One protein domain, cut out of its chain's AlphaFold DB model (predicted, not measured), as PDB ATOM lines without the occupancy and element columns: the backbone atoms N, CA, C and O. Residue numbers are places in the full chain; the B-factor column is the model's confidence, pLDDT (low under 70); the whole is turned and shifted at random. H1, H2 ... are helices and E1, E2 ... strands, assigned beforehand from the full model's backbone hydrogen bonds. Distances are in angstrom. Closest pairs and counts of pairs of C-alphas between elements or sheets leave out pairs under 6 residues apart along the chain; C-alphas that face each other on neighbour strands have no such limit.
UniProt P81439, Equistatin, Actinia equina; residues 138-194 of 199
ATOM      1  N   CYS A 138     -42.631   2.252  46.135       94.00
ATOM      2  CA  CYS A 138     -42.440   0.848  46.494       94.00
ATOM      3  C   CYS A 138     -43.037  -0.114  45.461       94.00
ATOM      4  O   CYS A 138     -42.375  -1.074  45.062       94.00
ATOM      5  N   GLU A 139     -44.275   0.115  45.021       91.63
ATOM      6  CA  GLU A 139     -44.947  -0.734  44.038       91.63
ATOM      7  C   GLU A 139     -44.245  -0.692  42.677       91.63
ATOM      8  O   GLU A 139     -44.087  -1.736  42.042       91.63
ATOM      9  N   GLU A 140     -43.758   0.479  42.263       88.34
ATOM     10  CA  GLU A 140     -42.991   0.661  41.033       88.34
ATOM     11  C   GLU A 140     -41.650  -0.077  41.116       88.34
ATOM     12  O   GLU A 140     -41.335  -0.891  40.244       88.34
ATOM     13  N   ALA A 141     -40.905   0.102  42.213       90.32
ATOM     14  CA  ALA A 141     -39.659  -0.624  42.450       90.32
ATOM     15  C   ALA A 141     -39.879  -2.148  42.511       90.32
ATOM     16  O   ALA A 141     -39.062  -2.925  42.007       90.32
ATOM     17  N   ARG A 142     -41.006  -2.594  43.080       90.44
ATOM     18  CA  ARG A 142     -41.413  -4.004  43.111       90.44
ATOM     19  C   ARG A 142     -41.697  -4.539  41.707       90.44
ATOM     20  O   ARG A 142     -41.198  -5.613  41.366       90.44
ATOM     21  N   LEU A 143     -42.445  -3.807  40.879       86.87
ATOM     22  CA  LEU A 143     -42.685  -4.191  39.484       86.87
ATOM     23  C   LEU A 143     -41.391  -4.221  38.668       86.87
ATOM     24  O   LEU A 143     -41.170  -5.177  37.927       86.87
ATOM     25  N   GLN A 144     -40.510  -3.234  38.838       86.86
ATOM     26  CA  GLN A 144     -39.215  -3.200  38.161       86.86
ATOM     27  C   GLN A 144     -38.350  -4.413  38.537       86.86
ATOM     28  O   GLN A 144     -37.755  -5.043  37.657       86.86
ATOM     29  N   ALA A 145     -38.318  -4.787  39.822       88.22
ATOM     30  CA  ALA A 145     -37.602  -5.971  40.297       88.22
ATOM     31  C   ALA A 145     -38.171  -7.274  39.705       88.22
ATOM     32  O   ALA A 145     -37.406  -8.166  39.339       88.22
ATOM     33  N   HIS A 146     -39.494  -7.376  39.540       83.90
ATOM     34  CA  HIS A 146     -40.132  -8.526  38.886       83.90
ATOM     35  C   HIS A 146     -39.911  -8.564  37.368       83.90
ATOM     36  O   HIS A 146     -39.701  -9.642  36.807       83.90
ATOM     37  N   SER A 147     -39.922  -7.406  36.700       78.70
ATOM     38  CA  SER A 147     -39.665  -7.304  35.260       78.70
ATOM     39  C   SER A 147     -38.229  -7.689  34.902       78.70
ATOM     40  O   SER A 147     -37.969  -8.120  33.778       78.70
ATOM     41  N   ASN A 148     -37.284  -7.556  35.835       73.78
ATOM     42  CA  ASN A 148     -35.901  -7.965  35.636       73.78
ATOM     43  C   ASN A 148     -35.724  -9.467  35.927       73.78
ATOM     44  O   ASN A 148     -35.046  -9.870  36.871       73.78
ATOM     45  N   SER A 149     -36.332 -10.314  35.088       62.07
ATOM     46  CA  SER A 149     -36.331 -11.782  35.232       62.07
ATOM     47  C   SER A 149     -34.938 -12.439  35.165       62.07
ATOM     48  O   SER A 149     -34.817 -13.643  35.368       62.07
ATOM     49  N   LEU A 150     -33.874 -11.678  34.888       58.93
ATOM     50  CA  LEU A 150     -32.518 -12.191  34.664       58.93
ATOM     51  C   LEU A 150     -31.724 -12.504  35.943       58.93
ATOM     52  O   LEU A 150     -30.643 -13.080  35.844       58.93
ATOM     53  N   ARG A 151     -32.195 -12.135  37.145       70.80
ATOM     54  CA  ARG A 151     -31.418 -12.325  38.387       70.80
ATOM     55  C   ARG A 151     -32.222 -13.057  39.459       70.80
ATOM     56  O   ARG A 151     -32.899 -12.443  40.283       70.80
ATOM     57  N   VAL A 152     -32.108 -14.387  39.464       75.45
ATOM     58  CA  VAL A 152     -32.635 -15.244  40.539       75.45
ATOM     59  C   VAL A 152     -32.113 -14.746  41.885       75.45
ATOM     60  O   VAL A 152     -30.918 -14.518  42.060       75.45
ATOM     61  N   GLY A 153     -33.027 -14.569  42.835       82.29
ATOM     62  CA  GLY A 153     -32.686 -14.069  44.158       82.29
ATOM     63  C   GLY A 153     -32.396 -12.570  44.206       82.29
ATOM     64  O   GLY A 153     -31.771 -12.154  45.173       82.29
ATOM     65  N   MET A 154     -32.835 -11.763  43.231       88.50
ATOM     66  CA  MET A 154     -32.875 -10.298  43.351       88.50
ATOM     67  C   MET A 154     -33.743  -9.866  44.547       88.50
ATOM     68  O   MET A 154     -34.701 -10.545  44.919       88.50
ATOM     69  N   PHE A 155     -33.389  -8.741  45.168       92.41
ATOM     70  CA  PHE A 155     -34.217  -8.114  46.192       92.41
ATOM     71  C   PHE A 155     -35.490  -7.539  45.566       92.41
ATOM     72  O   PHE A 155     -35.426  -6.781  44.601       92.41
ATOM     73  N   VAL A 156     -36.635  -7.889  46.146       93.76
ATOM     74  CA  VAL A 156     -37.944  -7.350  45.784       93.76
ATOM     75  C   VAL A 156     -38.461  -6.564  46.993       93.76
ATOM     76  O   VAL A 156     -38.647  -7.176  48.050       93.76
ATOM     77  N   PRO A 157     -38.679  -5.242  46.870       95.86
ATOM     78  CA  PRO A 157     -39.253  -4.438  47.942       95.86
ATOM     79  C   PRO A 157     -40.611  -4.962  48.420       95.86
ATOM     80  O   PRO A 157     -41.438  -5.429  47.634       95.86
ATOM     81  N   GLN A 158     -40.840  -4.869  49.726       96.13
ATOM     82  CA  GLN A 158     -42.087  -5.223  50.396       96.13
ATOM     83  C   GLN A 158     -42.878  -3.950  50.688       96.13
ATOM     84  O   GLN A 158     -42.374  -3.052  51.361       96.13
ATOM     85  N   CYS A 159     -44.116  -3.892  50.210       95.01
ATOM     86  CA  CYS A 159     -44.998  -2.740  50.379       95.01
ATOM     87  C   CYS A 159     -46.148  -3.084  51.333       95.01
ATOM     88  O   CYS A 159     -46.547  -4.249  51.423       95.01
ATOM     89  N   LEU A 160     -46.662  -2.084  52.046       93.87
ATOM     90  CA  LEU A 160     -47.924  -2.171  52.779       93.87
ATOM     91  C   LEU A 160     -49.113  -2.021  51.812       93.87
ATOM     92  O   LEU A 160     -48.938  -1.710  50.634       93.87
ATOM     93  N   GLU A 161     -50.332  -2.260  52.299       87.13
ATOM     94  CA  GLU A 161     -51.560  -2.194  51.484       87.13
ATOM     95  C   GLU A 161     -51.853  -0.795  50.920       87.13
ATOM     96  O   GLU A 161     -52.523  -0.674  49.896       87.13
ATOM     97  N   ASP A 162     -51.347   0.254  51.566       84.12
ATOM     98  CA  ASP A 162     -51.457   1.644  51.112       84.12
ATOM     99  C   ASP A 162     -50.378   2.039  50.085       84.12
ATOM    100  O   ASP A 162     -50.351   3.179  49.624       84.12
ATOM    101  N   GLY A 163     -49.492   1.103  49.729       88.32
ATOM    102  CA  GLY A 163     -48.376   1.309  48.816       88.32
ATOM    103  C   GLY A 163     -47.101   1.830  49.487       88.32
ATOM    104  O   GLY A 163     -46.055   1.830  48.843       88.32
ATOM    105  N   SER A 164     -47.106   2.237  50.756       93.29
ATOM    106  CA  SER A 164     -45.873   2.662  51.436       93.29
ATOM    107  C   SER A 164     -44.878   1.501  51.598       93.29
ATOM    108  O   SER A 164     -45.238   0.321  51.507       93.29
ATOM    109  N   TYR A 165     -43.598   1.810  51.817       96.81
ATOM    110  CA  TYR A 165     -42.613   0.775  52.130       96.81
ATOM    111  C   TYR A 165     -42.932   0.138  53.483       96.81
ATOM    112  O   TYR A 165     -43.176   0.832  54.467       96.81
ATOM    113  N   ASN A 166     -42.862  -1.193  53.565       97.56
ATOM    114  CA  ASN A 166     -42.833  -1.852  54.866       97.56
ATOM    115  C   ASN A 166     -41.600  -1.345  55.645       97.56
ATOM    116  O   ASN A 166     -40.496  -1.447  55.095       97.56
ATOM    117  N   PRO A 167     -41.748  -0.855  56.895       98.04
ATOM    118  CA  PRO A 167     -40.622  -0.361  57.690       98.04
ATOM    119  C   PRO A 167     -39.488  -1.378  57.826       98.04
ATOM    120  O   PRO A 167     -38.327  -0.995  57.926       98.04
ATOM    121  N   VAL A 168     -39.812  -2.677  57.774       98.31
ATOM    122  CA  VAL A 168     -38.844  -3.769  57.669       98.31
ATOM    123  C   VAL A 168     -38.828  -4.305  56.240       98.31
ATOM    124  O   VAL A 168     -39.770  -4.957  55.790       98.31
ATOM    125  N   GLN A 169     -37.699  -4.142  55.558       98.16
ATOM    126  CA  GLN A 169     -37.425  -4.824  54.298       98.16
ATOM    127  C   GLN A 169     -36.631  -6.096  54.566       98.16
ATOM    128  O   GLN A 169     -35.719  -6.102  55.390       98.16
ATOM    129  N   CYS A 170     -36.948  -7.177  53.860       97.51
ATOM    130  CA  CYS A 170     -36.177  -8.414  53.926       97.51
ATOM    131  C   CYS A 170     -35.830  -8.909  52.531       97.51
ATOM    132  O   CYS A 170     -36.664  -8.871  51.625       97.51
ATOM    133  N   TRP A 171     -34.621  -9.446  52.395       95.63
ATOM    134  CA  TRP A 171     -34.122 -10.099  51.199       95.63
ATOM    135  C   TRP A 171     -34.035 -11.618  51.422       95.63
ATOM    136  O   TRP A 171     -33.047 -12.112  51.973       95.63
ATOM    137  N   PRO A 172     -35.056 -12.393  51.002       91.86
ATOM    138  CA  PRO A 172     -35.174 -13.795  51.399       91.86
ATOM    139  C   PRO A 172     -34.012 -14.685  50.943       91.86
ATOM    140  O   PRO A 172     -33.601 -15.567  51.688       91.86
ATOM    141  N   SER A 173     -33.442 -14.440  49.757       91.58
ATOM    142  CA  SER A 173     -32.342 -15.252  49.209       91.58
ATOM    143  C   SER A 173     -31.029 -15.114  49.984       91.58
ATOM    144  O   SER A 173     -30.183 -16.000  49.911       91.58
ATOM    145  N   THR A 174     -30.849 -14.026  50.737       93.50
ATOM    146  CA  THR A 174     -29.638 -13.779  51.536       93.50
ATOM    147  C   THR A 174     -29.879 -13.950  53.039       93.50
ATOM    148  O   THR A 174     -28.934 -14.178  53.805       93.50
ATOM    149  N   GLY A 175     -31.147 -13.868  53.457       95.35
ATOM    150  CA  GLY A 175     -31.579 -13.919  54.850       95.35
ATOM    151  C   GLY A 175     -31.394 -12.600  55.605       95.35
ATOM    152  O   GLY A 175     -31.545 -12.592  56.825       95.35
ATOM    153  N   TYR A 176     -31.042 -11.506  54.924       97.87
ATOM    154  CA  TYR A 176     -30.919 -10.188  55.548       97.87
ATOM    155  C   TYR A 176     -32.264  -9.465  55.636       97.87
ATOM    156  O   TYR A 176     -33.067  -9.528  54.706       97.87
ATOM    157  N   CYS A 177     -32.471  -8.728  56.724       98.54
ATOM    158  CA  CYS A 177     -33.548  -7.754  56.889       98.54
ATOM    159  C   CYS A 177     -32.981  -6.437  57.432       98.54
ATOM    160  O   CYS A 177     -31.991  -6.472  58.157       98.54
ATOM    161  N   TRP A 178     -33.585  -5.296  57.108       98.53
ATOM    162  CA  TRP A 178     -33.158  -3.964  57.559       98.53
ATOM    163  C   TRP A 178     -34.353  -3.020  57.722       98.53
ATOM    164  O   TRP A 178     -35.428  -3.284  57.179       98.53
ATOM    165  N   CYS A 179     -34.157  -1.927  58.461       98.57
ATOM    166  CA  CYS A 179     -35.136  -0.845  58.546       98.57
ATOM    167  C   CYS A 179     -35.005   0.100  57.350       98.57
ATOM    168  O   CYS A 179     -33.891   0.341  56.869       98.57
ATOM    169  N   VAL A 180     -36.120   0.669  56.905       98.18
ATOM    170  CA  VAL A 180     -36.155   1.741  55.901       98.18
ATOM    171  C   VAL A 180     -36.904   2.966  56.415       98.18
ATOM    172  O   VAL A 180     -37.741   2.847  57.307       98.18
ATOM    173  N   ASP A 181     -36.580   4.136  55.867       96.30
ATOM    174  CA  ASP A 181     -37.366   5.358  56.064       96.30
ATOM    175  C   ASP A 181     -38.637   5.382  55.186       96.30
ATOM    176  O   ASP A 181     -38.915   4.440  54.438       96.30
ATOM    177  N   GLU A 182     -39.417   6.468  55.263       92.44
ATOM    178  CA  GLU A 182     -40.643   6.657  54.463       92.44
ATOM    179  C   GLU A 182     -40.387   6.604  52.942       92.44
ATOM    180  O   GLU A 182     -41.285   6.255  52.175       92.44
ATOM    181  N   GLY A 183     -39.157   6.900  52.501       92.13
ATOM    182  CA  GLY A 183     -38.723   6.835  51.104       92.13
ATOM    183  C   GLY A 183     -38.153   5.478  50.680       92.13
ATOM    184  O   GLY A 183     -37.713   5.338  49.539       92.13
ATOM    185  N   GLY A 184     -38.132   4.478  51.566       95.40
ATOM    186  CA  GLY A 184     -37.588   3.149  51.281       95.40
ATOM    187  C   GLY A 184     -36.061   3.060  51.353       95.40
ATOM    188  O   GLY A 184     -35.485   2.039  50.962       95.40
ATOM    189  N   VAL A 185     -35.382   4.094  51.860       96.81
ATOM    190  CA  VAL A 185     -33.921   4.113  51.995       96.81
ATOM    191  C   VAL A 185     -33.516   3.358  53.256       96.81
ATOM    192  O   VAL A 185     -34.050   3.581  54.340       96.81
ATOM    193  N   LYS A 186     -32.539   2.452  53.130       97.78
ATOM    194  CA  LYS A 186     -32.015   1.668  54.257       97.78
ATOM    195  C   LYS A 186     -31.440   2.580  55.344       97.78
ATOM    196  O   LYS A 186     -30.473   3.302  55.103       97.78
ATOM    197  N   VAL A 187     -31.942   2.433  56.570       98.25
ATOM    198  CA  VAL A 187     -31.368   3.064  57.763       98.25
ATOM    199  C   VAL A 187     -29.980   2.458  58.031       98.25
ATOM    200  O   VAL A 187     -29.869   1.228  58.149       98.25
ATOM    201  N   PRO A 188     -28.907   3.266  58.134       97.91
ATOM    202  CA  PRO A 188     -27.558   2.765  58.390       97.91
ATOM    203  C   PRO A 188     -27.481   1.888  59.646       97.91
ATOM    204  O   PRO A 188     -28.041   2.223  60.685       97.91
ATOM    205  N   GLY A 189     -26.784   0.753  59.550       97.02
ATOM    206  CA  GLY A 189     -26.572  -0.170  60.675       97.02
ATOM    207  C   GLY A 189     -27.802  -0.957  61.145       97.02
ATOM    208  O   GLY A 189     -27.712  -1.669  62.140       97.02
ATOM    209  N   SER A 190     -28.939  -0.859  60.451       97.99
ATOM    210  CA  SER A 190     -30.170  -1.579  60.816       97.99
ATOM    211  C   SER A 190     -30.239  -3.018  60.293       97.99
ATOM    212  O   SER A 190     -31.196  -3.735  60.590       97.99
ATOM    213  N   ASP A 191     -29.262  -3.454  59.492       97.33
ATOM    214  CA  ASP A 191     -29.283  -4.790  58.916       97.33
ATOM    215  C   ASP A 191     -28.957  -5.883  59.928       97.33
ATOM    216  O   ASP A 191     -28.013  -5.824  60.712       97.33
ATOM    217  N   VAL A 192     -29.756  -6.936  59.863       98.03
ATOM    218  CA  VAL A 192     -29.625  -8.139  60.666       98.03
ATOM    219  C   VAL A 192     -29.788  -9.357  59.766       98.03
ATOM    220  O   VAL A 192     -30.480  -9.306  58.749       98.03
ATOM    221  N   ARG A 193     -29.159 -10.474  60.136       97.52
ATOM    222  CA  ARG A 193     -29.243 -11.731  59.381       97.52
ATOM    223  C   ARG A 193     -30.060 -12.772  60.139       97.52
ATOM    224  O   ARG A 193     -29.863 -12.945  61.338       97.52
ATOM    225  N   PHE A 194     -30.955 -13.458  59.428       95.43
ATOM    226  CA  PHE A 194     -31.837 -14.524  59.925       95.43
ATOM    227  C   PHE A 194     -32.759 -14.119  61.090       95.43
ATOM    228  O   PHE A 194     -33.257 -14.972  61.821       95.43
TER     229      PHE A 194
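What this domain is: This is residues 138 to 194 of the 199 residues of the protein "Equistatin" of Actinia equina (UniProt P81439). What does the model look like? It has little regular structure: a small hairpin of strands E1 and E2, with helix H1 off to one side and long loops around them. Residues 192 to 193 pair antiparallel with residues 176 to 177 of E2. What is printed? The 57 residues include H1, E1 and E2 in that order, class mixed, with only 18 residues in named elements; the whole is compact and rounded, radius of gyration of the C-alphas 11.3 A, spans 29 by 26 by 17 A.

How they stand to each other: How do the strands pair? E1, residues 168 to 171, and E2, residues 176 to 179, form an antiparallel hairpin at 157 degrees with a tight link. N 169 and O 178, 2.9 A apart, are within hydrogen-bond range. Where is the helix? H1, residues 138 to 147, is apart from E2; every O i to N i+4 pair in H1 is within range.

Where its parts are: Where is H1? It runs 14.2 A from C-alpha 138 at (-42.440, 0.848, 46.494). And the strands? E1 spans 10.2 A; E2 spans 10.7 A, ending at C-alpha 179 at (-35.136, -0.845, 58.546).

The domain as a whole: How large is it? The farthest C-alphas, of Ser 149 and Gly 189, are 29.6 A apart. What of links and confidence? H1 to E1 is a long link of 20 residues, the printed part has no cut, and residues 149 to 150 are under pLDDT 70.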